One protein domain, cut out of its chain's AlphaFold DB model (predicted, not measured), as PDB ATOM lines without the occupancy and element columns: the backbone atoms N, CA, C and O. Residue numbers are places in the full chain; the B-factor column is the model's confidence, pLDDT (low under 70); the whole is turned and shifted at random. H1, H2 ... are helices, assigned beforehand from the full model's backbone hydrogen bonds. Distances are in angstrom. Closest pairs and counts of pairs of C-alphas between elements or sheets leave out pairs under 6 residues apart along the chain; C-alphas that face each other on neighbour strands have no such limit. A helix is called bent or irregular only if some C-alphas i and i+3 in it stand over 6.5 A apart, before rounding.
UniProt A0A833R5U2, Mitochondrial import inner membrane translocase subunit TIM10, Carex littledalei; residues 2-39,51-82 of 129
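What this domain is: This is residues 2 to 39 and 51 to 82 of the 129 residues of the protein "Mitochondrial import inner membrane translocase subunit TIM10" of Carex littledalei (UniProt A0A833R5U2). Two long helices meet near one end as a V, H1 with residues 30 to 38 and H2 with its first arm, H2a; the remaining lengths diverge, and residues 2 to 25 and 68 to 82 stick out free. The printed part has 70 residues, with two named helices, H1 then H2, and no named strand: all helix. It is extended, with a radius of gyration of the C-alphas of 17.3 A and spans of 60 by 27 by 15 A.

Where its parts are: H1, residues 4 to 38, begins at C-alpha 4 (-62.127, 28.092, -70.641) and measures 51.8 A; it is neither bent nor irregular, but only just: C-alphas 4 and 7 are 6.0 A apart. H2, residues 51 to 80, was assigned as one helix by its hydrogen bonds but is bent, with C-alphas 65 and 68 6.7 A apart. Its arms are H2a, residues 51 to 65, 21.8 A, and H2b, residues 68 to 80, 18.3 A, ending at C-alpha 80 (-60.415, 24.463, -39.276).

How they stand to each other: H1 touches H2a with residues 30 to 38 alone; the closest C-alphas, of Cys 38 and Cys 55, are 5.7 A apart. They run opposite ways at 36 degrees, only just a steep tilt. H2a and H2b stand at a steep tilt of 41 degrees; H1 and H2b are apart. Every O i to N i+4 pair is within hydrogen-bond range in H2b, 28 of 31 in H1 and 10 of 11 in H2a.

The domain as a whole: The farthest C-alphas, of Ala 2 and Gly 51, are 59.9 A apart. Residues 40 to 50 are not printed; C-alphas 39 and 51 are 9.8 A apart across the cut. Mean pLDDT of the printed part is 74.5, under 70 at residues 2 to 12 and 71 to 82.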
ATOM      1  N   ALA A   2     -62.223  28.307 -76.602       51.78
ATOM      2  CA  ALA A   2     -61.137  29.254 -76.264       51.78
ATOM      3  C   ALA A   2     -61.291  30.045 -74.937       51.78
ATOM      4  O   ALA A   2     -60.300  30.533 -74.404       51.78
ATOM      5  N   ALA A   3     -62.503  30.171 -74.379       50.72
ATOM      6  CA  ALA A   3     -62.736  30.966 -73.163       50.72
ATOM      7  C   ALA A   3     -62.397  30.227 -71.849       50.72
ATOM      8  O   ALA A   3     -62.073  30.870 -70.857       50.72
ATOM      9  N   ALA A   4     -62.411  28.888 -71.842       55.88
ATOM     10  CA  ALA A   4     -62.127  28.092 -70.641       55.88
ATOM     11  C   ALA A   4     -60.635  28.098 -70.251       55.88
ATOM     12  O   ALA A   4     -60.305  28.005 -69.076       55.88
ATOM     13  N   GLN A   5     -59.729  28.276 -71.221       58.41
ATOM     14  CA  GLN A   5     -58.283  28.173 -70.991       58.41
ATOM     15  C   GLN A   5     -57.628  29.436 -70.411       58.41
ATOM     16  O   GLN A   5     -56.464  29.384 -70.021       58.41
ATOM     17  N   ASN A   6     -58.327  30.576 -70.368       55.81
ATOM     18  CA  ASN A   6     -57.786  31.791 -69.742       55.81
ATOM     19  C   ASN A   6     -57.937  31.765 -68.212       55.81
ATOM     20  O   ASN A   6     -57.002  32.141 -67.516       55.81
ATOM     21  N   LEU A   7     -59.044  31.214 -67.699       59.44
ATOM     22  CA  LEU A   7     -59.281  31.061 -66.257       59.44
ATOM     23  C   LEU A   7     -58.278  30.100 -65.594       59.44
ATOM     24  O   LEU A   7     -57.825  30.349 -64.479       59.44
ATOM     25  N   GLU A   8     -57.884  29.032 -66.294       62.62
ATOM     26  CA  GLU A   8     -56.928  28.045 -65.776       62.62
ATOM     27  C   GLU A   8     -55.505  28.623 -65.688       62.62
ATOM     28  O   GLU A   8     -54.808  28.403 -64.703       62.62
ATOM     29  N   LYS A   9     -55.086  29.447 -66.659       64.81
ATOM     30  CA  LYS A   9     -53.770  30.109 -66.644       64.81
ATOM     31  C   LYS A   9     -53.634  31.073 -65.470       64.81
ATOM     32  O   LYS A   9     -52.630  31.014 -64.769       64.81
ATOM     33  N   GLU A  10     -54.637  31.912 -65.213       63.75
ATOM     34  CA  GLU A  10     -54.616  32.839 -64.072       63.75
ATOM     35  C   GLU A  10     -54.549  32.098 -62.726       63.75
ATOM     36  O   GLU A  10     -53.820  32.513 -61.825       63.75
ATOM     37  N   GLN A  11     -55.231  30.954 -62.597       66.56
ATOM     38  CA  GLN A  11     -55.140  30.106 -61.404       66.56
ATOM     39  C   GLN A  11     -53.778  29.406 -61.270       66.56
ATOM     40  O   GLN A  11     -53.247  29.323 -60.163       66.56
ATOM     41  N   ILE A  12     -53.184  28.947 -62.376       69.81
ATOM     42  CA  ILE A  12     -51.851  28.324 -62.390       69.81
ATOM     43  C   ILE A  12     -50.773  29.342 -61.995       69.81
ATOM     44  O   ILE A  12     -49.925  29.036 -61.156       69.81
ATOM     45  N   PHE A  13     -50.831  30.568 -62.521       72.25
ATOM     46  CA  PHE A  13     -49.907  31.635 -62.129       72.25
ATOM     47  C   PHE A  13     -50.097  32.049 -60.666       72.25
ATOM     48  O   PHE A  13     -49.109  32.207 -59.953       72.25
ATOM     49  N   GLY A  14     -51.340  32.129 -60.181       74.31
ATOM     50  CA  GLY A  14     -51.620  32.446 -58.778       74.31
ATOM     51  C   GLY A  14     -51.147  31.378 -57.784       74.31
ATOM     52  O   GLY A  14     -50.834  31.701 -56.638       74.31
ATOM     53  N   MET A  15     -51.071  30.106 -58.188       71.38
ATOM     54  CA  MET A  15     -50.451  29.052 -57.373       71.38
ATOM     55  C   MET A  15     -48.923  29.112 -57.442       71.38
ATOM     56  O   MET A  15     -48.269  29.033 -56.404       71.38
ATOM     57  N   ALA A  16     -48.357  29.326 -58.633       76.62
ATOM     58  CA  ALA A  16     -46.913  29.442 -58.823       76.62
ATOM     59  C   ALA A  16     -46.309  30.633 -58.053       76.62
ATOM     60  O   ALA A  16     -45.243  30.509 -57.450       76.62
ATOM     61  N   GLU A  17     -47.009  31.769 -58.009       78.25
ATOM     62  CA  GLU A  17     -46.600  32.944 -57.232       78.25
ATOM     63  C   GLU A  17     -46.554  32.636 -55.728       78.25
ATOM     64  O   GLU A  17     -45.575  32.959 -55.052       78.25
ATOM     65  N   LYS A  18     -47.559  31.920 -55.211       75.88
ATOM     66  CA  LYS A  18     -47.614  31.522 -53.797       75.88
ATOM     67  C   LYS A  18     -46.522  30.533 -53.413       75.88
ATOM     68  O   LYS A  18     -45.988  30.621 -52.309       75.88
ATOM     69  N   GLU A  19     -46.171  29.604 -54.297       77.56
ATOM     70  CA  GLU A  19     -45.046  28.699 -54.048       77.56
ATOM     71  C   GLU A  19     -43.720  29.457 -53.951       77.56
ATOM     72  O   GLU A  19     -42.872  29.121 -53.123       77.56
ATOM     73  N   MET A  20     -43.539  30.493 -54.771       82.06
ATOM     74  CA  MET A  20     -42.338  31.318 -54.737       82.06
ATOM     75  C   MET A  20     -42.284  32.191 -53.477       82.06
ATOM     76  O   MET A  20     -41.244  32.228 -52.818       82.06
ATOM     77  N   GLU A  21     -43.391  32.831 -53.092       83.44
ATOM     78  CA  GLU A  21     -43.470  33.628 -51.858       83.44
ATOM     79  C   GLU A  21     -43.212  32.763 -50.615       83.44
ATOM     80  O   GLU A  21     -42.429  33.141 -49.740       83.44
ATOM     81  N   TYR A  22     -43.785  31.555 -50.577       79.25
ATOM     82  CA  TYR A  22     -43.555  30.603 -49.493       79.25
ATOM     83  C   TYR A  22     -42.081  30.210 -49.377       79.25
ATOM     84  O   TYR A  22     -41.548  30.171 -48.271       79.25
ATOM     85  N   ARG A  23     -41.391  29.968 -50.500       82.12
ATOM     86  CA  ARG A  23     -39.952  29.659 -50.484       82.12
ATOM     87  C   ARG A  23     -39.139  30.806 -49.887       82.12
ATOM     88  O   ARG A  23     -38.229  30.547 -49.111       82.12
ATOM     89  N   VAL A  24     -39.466  32.059 -50.198       88.19
ATOM     90  CA  VAL A  24     -38.738  33.221 -49.660       88.19
ATOM     91  C   VAL A  24     -38.978  33.392 -48.157       88.19
ATOM     92  O   VAL A  24     -38.019  33.564 -47.405       88.19
ATOM     93  N   ASP A  25     -40.228  33.304 -47.696       82.81
ATOM     94  CA  ASP A  25     -40.549  33.399 -46.262       82.81
ATOM     95  C   ASP A  25     -39.875  32.275 -45.458       82.81
ATOM     96  O   ASP A  25     -39.349  32.501 -44.365       82.81
ATOM     97  N   LEU A  26     -39.799  31.081 -46.049       84.88
ATOM     98  CA  LEU A  26     -39.109  29.930 -45.487       84.88
ATOM     99  C   LEU A  26     -37.626  30.200 -45.236       84.88
ATOM    100  O   LEU A  26     -37.132  29.950 -44.137       84.88
ATOM    101  N   PHE A  27     -36.923  30.713 -46.249       88.44
ATOM    102  CA  PHE A  27     -35.503  31.026 -46.135       88.44
ATOM    103  C   PHE A  27     -35.259  32.081 -45.059       88.44
ATOM    104  O   PHE A  27     -34.374  31.900 -44.230       88.44
ATOM    105  N   ASN A  28     -36.094  33.121 -44.990       89.00
ATOM    106  CA  ASN A  28     -35.954  34.167 -43.976       89.00
ATOM    107  C   ASN A  28     -36.051  33.612 -42.545       89.00
ATOM    108  O   ASN A  28     -35.243  33.965 -41.684       89.00
ATOM    109  N   ARG A  29     -37.004  32.711 -42.289       84.00
ATOM    110  CA  ARG A  29     -37.176  32.091 -40.965       84.00
ATOM    111  C   ARG A  29     -36.095  31.069 -40.642       84.00
ATOM    112  O   ARG A  29     -35.638  31.022 -39.500       84.00
ATOM    113  N   LEU A  30     -35.688  30.265 -41.622       87.19
ATOM    114  CA  LEU A  30     -34.593  29.302 -41.493       87.19
ATOM    115  C   LEU A  30     -33.301  30.020 -41.099       87.19
ATOM    116  O   LEU A  30     -32.674  29.648 -40.107       87.19
ATOM    117  N   THR A  31     -32.946  31.077 -41.830       89.19
ATOM    118  CA  THR A  31     -31.760  31.887 -41.556       89.19
ATOM    119  C   THR A  31     -31.838  32.470 -40.148       89.19
ATOM    120  O   THR A  31     -30.949  32.209 -39.352       89.19
ATOM    121  N   GLN A  32     -32.919  33.147 -39.760       87.12
ATOM    122  CA  GLN A  32     -33.024  33.706 -38.401       87.12
ATOM    123  C   GLN A  32     -32.883  32.635 -37.307       87.12
ATOM    124  O   GLN A  32     -32.106  32.799 -36.374       87.12
ATOM    125  N   THR A  33     -33.557  31.494 -37.468       84.44
ATOM    126  CA  THR A  33     -33.546  30.413 -36.472       84.44
ATOM    127  C   THR A  33     -32.166  29.771 -36.326       84.44
ATOM    128  O   THR A  33     -31.727  29.507 -35.207       84.44
ATOM    129  N   CYS A  34     -31.480  29.488 -37.437       87.62
ATOM    130  CA  CYS A  34     -30.160  28.862 -37.386       87.62
ATOM    131  C   CYS A  34     -29.071  29.845 -36.952       87.62
ATOM    132  O   CYS A  34     -28.161  29.438 -36.238       87.62
ATOM    133  N   PHE A  35     -29.186  31.127 -37.306       87.12
ATOM    134  CA  PHE A  35     -28.280  32.158 -36.804       87.12
ATOM    135  C   PHE A  35     -28.430  32.323 -35.286       87.12
ATOM    136  O   PHE A  35     -27.433  32.262 -34.579       87.12
ATOM    137  N   ASP A  36     -29.653  32.405 -34.758       86.19
ATOM    138  CA  ASP A  36     -29.877  32.543 -33.311       86.19
ATOM    139  C   ASP A  36     -29.414  31.323 -32.491       86.19
ATOM    140  O   ASP A  36     -29.096  31.459 -31.308       86.19
ATOM    141  N   LYS A  37     -29.403  30.124 -33.092       83.19
ATOM    142  CA  LYS A  37     -29.013  28.871 -32.418       83.19
ATOM    143  C   LYS A  37     -27.528  28.554 -32.533       83.19
ATOM    144  O   LYS A  37     -26.950  28.061 -31.570       83.19
ATOM    145  N   CYS A  38     -26.943  28.768 -33.708       85.50
ATOM    146  CA  CYS A  38     -25.572  28.355 -33.998       85.50
ATOM    147  C   CYS A  38     -24.549  29.477 -33.835       85.50
ATOM    148  O   CYS A  38     -23.368  29.168 -33.719       85.50
ATOM    149  N   ILE A  39     -24.973  30.745 -33.830       85.25
ATOM    150  CA  ILE A  39     -24.075  31.889 -33.677       85.25
ATOM    151  C   ILE A  39     -24.285  32.503 -32.296       85.25
ATOM    152  O   ILE A  39     -25.348  33.034 -31.965       85.25
ATOM    153  N   GLY A  51     -16.739  24.875 -36.003       83.00
ATOM    154  CA  GLY A  51     -17.850  24.449 -35.149       83.00
ATOM    155  C   GLY A  51     -19.201  25.066 -35.533       83.00
ATOM    156  O   GLY A  51     -20.196  24.346 -35.610       83.00
ATOM    157  N   GLU A  52     -19.239  26.358 -35.859       84.88
ATOM    158  CA  GLU A  52     -20.467  27.079 -36.225       84.88
ATOM    159  C   GLU A  52     -20.968  26.633 -37.603       84.88
ATOM    160  O   GLU A  52     -22.154  26.339 -37.766       84.88
ATOM    161  N   ASN A  53     -20.054  26.443 -38.560       85.62
ATOM    162  CA  ASN A  53     -20.381  25.892 -39.881       85.62
ATOM    163  C   ASN A  53     -20.999  24.490 -39.779       85.62
ATOM    164  O   ASN A  53     -21.993  24.192 -40.444       85.62
ATOM    165  N   SER A  54     -20.461  23.638 -38.899       89.69
ATOM    166  CA  SER A  54     -21.010  22.295 -38.671       89.69
ATOM    167  C   SER A  54     -22.370  22.305 -37.954       89.69
ATOM    168  O   SER A  54     -23.198  21.426 -38.198       89.69
ATOM    169  N   CYS A  55     -22.633  23.301 -37.098       87.75
ATOM    170  CA  CYS A  55     -23.933  23.490 -36.454       87.75
ATOM    171  C   CYS A  55     -25.000  23.927 -37.464       87.75
ATOM    172  O   CYS A  55     -26.108  23.387 -37.455       87.75
ATOM    173  N   ILE A  56     -24.667  24.864 -38.358       90.00
ATOM    174  CA  ILE A  56     -25.603  25.390 -39.360       90.00
ATOM    175  C   ILE A  56     -26.094  24.272 -40.283       90.00
ATOM    176  O   ILE A  56     -27.301  24.150 -40.483       90.00
ATOM    177  N   ASP A  57     -25.205  23.407 -40.772       91.56
ATOM    178  CA  ASP A  57     -25.579  22.264 -41.620       91.56
ATOM    179  C   ASP A  57     -26.571  21.308 -40.921       91.56
ATOM    180  O   ASP A  57     -27.608  20.923 -41.479       91.56
ATOM    181  N   ARG A  58     -26.327  21.012 -39.636       90.12
ATOM    182  CA  ARG A  58     -27.238  20.215 -38.797       90.12
ATOM    183  C   ARG A  58     -28.572  20.924 -38.560       90.12
ATOM    184  O   ARG A  58     -29.618  20.275 -38.598       90.12
ATOM    185  N   CYS A  59     -28.551  22.234 -38.319       88.38
ATOM    186  CA  CYS A  59     -29.749  23.045 -38.106       88.38
ATOM    187  C   CYS A  59     -30.646  23.048 -39.345       88.38
ATOM    188  O   CYS A  59     -31.836  22.741 -39.246       88.38
ATOM    189  N   VAL A  60     -30.065  23.312 -40.517       89.62
ATOM    190  CA  VAL A  60     -30.763  23.307 -41.807       89.62
ATOM    191  C   VAL A  60     -31.369  21.929 -42.064       89.62
ATOM    192  O   VAL A  60     -32.569  21.825 -42.313       89.62
ATOM    193  N   SER A  61     -30.584  20.861 -41.900       89.56
ATOM    194  CA  SER A  61     -31.044  19.478 -42.075       89.56
ATOM    195  C   SER A  61     -32.251  19.131 -41.198       89.56
ATOM    196  O   SER A  61     -33.215  18.536 -41.682       89.56
ATOM    197  N   LYS A  62     -32.245  19.531 -39.920       83.56
ATOM    198  CA  LYS A  62     -33.385  19.320 -39.011       83.56
ATOM    199  C   LYS A  62     -34.586  20.196 -39.365       83.56
ATOM    200  O   LYS A  62     -35.720  19.731 -39.277       83.56
ATOM    201  N   TYR A  63     -34.359  21.440 -39.778       83.31
ATOM    202  CA  TYR A  63     -35.432  22.358 -40.152       83.31
ATOM    203  C   TYR A  63     -36.236  21.804 -41.335       83.31
ATOM    204  O   TYR A  63     -37.457  21.696 -41.245       83.31
ATOM    205  N   TRP A  64     -35.564  21.321 -42.386       84.81
ATOM    206  CA  TRP A  64     -36.220  20.692 -43.541       84.81
ATOM    207  C   TRP A  64     -37.045  19.448 -43.199       84.81
ATOM    208  O   TRP A  64     -38.052  19.200 -43.858       84.81
ATOM    209  N   GLN A  65     -36.686  18.700 -42.153       83.25
ATOM    210  CA  GLN A  65     -37.471  17.547 -41.689       83.25
ATOM    211  C   GLN A  65     -38.771  17.963 -40.987       83.25
ATOM    212  O   GLN A  65     -39.783  17.272 -41.089       83.25
ATOM    213  N   ILE A  66     -38.764  19.098 -40.283       77.19
ATOM    214  CA  ILE A  66     -39.909  19.588 -39.502       77.19
ATOM    215  C   ILE A  66     -40.877  20.411 -40.370       77.19
ATOM    216  O   ILE A  66     -42.087  20.398 -40.144       77.19
ATOM    217  N   LEU A  67     -40.378  21.089 -41.401       78.38
ATOM    218  CA  LEU A  67     -41.182  21.899 -42.318       78.38
ATOM    219  C   LEU A  67     -42.418  21.212 -42.930       78.38
ATOM    220  O   LEU A  67     -43.496  21.809 -42.870       78.38
ATOM    221  N   PRO A  68     -42.345  19.984 -43.478       77.25
ATOM    222  CA  PRO A  68     -43.529  19.314 -44.018       77.25
ATOM    223  C   PRO A  68     -44.563  18.963 -42.935       77.25
ATOM    224  O   PRO A  68     -45.761  18.967 -43.216       77.25
ATOM    225  N   LEU A  69     -44.138  18.728 -41.687       73.44
ATOM    226  CA  LEU A  69     -45.052  18.509 -40.558       73.44
ATOM    227  C   LEU A  69     -45.819  19.791 -40.217       73.44
ATOM    228  O   LEU A  69     -47.029  19.749 -40.005       73.44
ATOM    229  N   ILE A  70     -45.136  20.941 -40.216       73.19
ATOM    230  CA  ILE A  70     -45.778  22.247 -40.015       73.19
ATOM    231  C   ILE A  70     -46.756  22.535 -41.157       73.19
ATOM    232  O   ILE A  70     -47.870  22.977 -40.892       73.19
ATOM    233  N   ALA A  71     -46.386  22.238 -42.406       69.81
ATOM    234  CA  ALA A  71     -47.273  22.395 -43.556       69.81
ATOM    235  C   ALA A  71     -48.527  21.505 -43.447       69.81
ATOM    236  O   ALA A  71     -49.637  21.984 -43.669       69.81
ATOM    237  N   TYR A  72     -48.379  20.248 -43.016       66.88
ATOM    238  CA  TYR A  72     -49.499  19.341 -42.745       66.88
ATOM    239  C   TYR A  72     -50.437  19.882 -41.649       66.88
ATOM    240  O   TYR A  72     -51.657  19.909 -41.824       66.88
ATOM    241  N   ILE A  73     -49.878  20.383 -40.543       66.00
ATOM    242  CA  ILE A  73     -50.654  20.985 -39.447       66.00
ATOM    243  C   ILE A  73     -51.331  22.286 -39.906       66.00
ATOM    244  O   ILE A  73     -52.494  22.512 -39.580       66.00
ATOM    245  N   CYS A  74     -50.643  23.127 -40.683       57.34
ATOM    246  CA  CYS A  74     -51.162  24.396 -41.196       57.34
ATOM    247  C   CYS A  74     -52.287  24.187 -42.215       57.34
ATOM    248  O   CYS A  74     -53.276  24.916 -42.179       57.34
ATOM    249  N   GLN A  75     -52.187  23.167 -43.071       56.94
ATOM    250  CA  GLN A  75     -53.264  22.775 -43.982       56.94
ATOM    251  C   GLN A  75     -54.509  22.336 -43.202       56.94
ATOM    252  O   GLN A  75     -55.630  22.727 -43.530       56.94
ATOM    253  N   CYS A  76     -54.307  21.577 -42.123       48.50
ATOM    254  CA  CYS A  76     -55.383  21.186 -41.217       48.50
ATOM    255  C   CYS A  76     -55.986  22.411 -40.498       48.50
ATOM    256  O   CYS A  76     -57.204  22.541 -40.405       48.50
ATOM    257  N   PHE A  77     -55.157  23.379 -40.088       46.56
ATOM    258  CA  PHE A  77     -55.613  24.620 -39.455       46.56
ATOM    259  C   PHE A  77     -56.396  25.523 -40.412       46.56
ATOM    260  O   PHE A  77     -57.452  26.016 -40.033       46.56
ATOM    261  N   ALA A  78     -55.936  25.702 -41.654       52.50
ATOM    262  CA  ALA A  78     -56.646  26.463 -42.684       52.50
ATOM    263  C   ALA A  78     -58.033  25.864 -42.979       52.50
ATOM    264  O   ALA A  78     -58.994  26.609 -43.181       52.50
ATOM    265  N   CYS A  79     -58.155  24.533 -42.914       43.62
ATOM    266  CA  CYS A  79     -59.436  23.831 -42.974       43.62
ATOM    267  C   CYS A  79     -60.311  24.108 -41.730       43.62
ATOM    268  O   CYS A  79     -61.520  24.282 -41.848       43.62
ATOM    269  N   GLN A  80     -59.708  24.236 -40.543       37.31
ATOM    270  CA  GLN A  80     -60.415  24.463 -39.276       37.31
ATOM    271  C   GLN A  80     -60.877  25.918 -39.051       37.31
ATOM    272  O   GLN A  80     -61.886  26.130 -38.380       37.31
ATOM    273  N   VAL A  81     -60.161  26.923 -39.579       48.53
ATOM    274  CA  VAL A  81     -60.539  28.353 -39.475       48.53
ATOM    275  C   VAL A  81     -61.349  28.883 -40.663       48.53
ATOM    276  O   VAL A  81     -61.721  30.051 -40.656       48.53
ATOM    277  N   GLY A  82     -61.689  28.041 -41.645       44.75
ATOM    278  CA  GLY A  82     -62.710  28.364 -42.643       44.75
ATOM    279  C   GLY A  82     -62.484  29.686 -43.384       44.75
ATOM    280  O   GLY A  82     -63.400  30.502 -43.468       44.75
TER     281      GLY A  82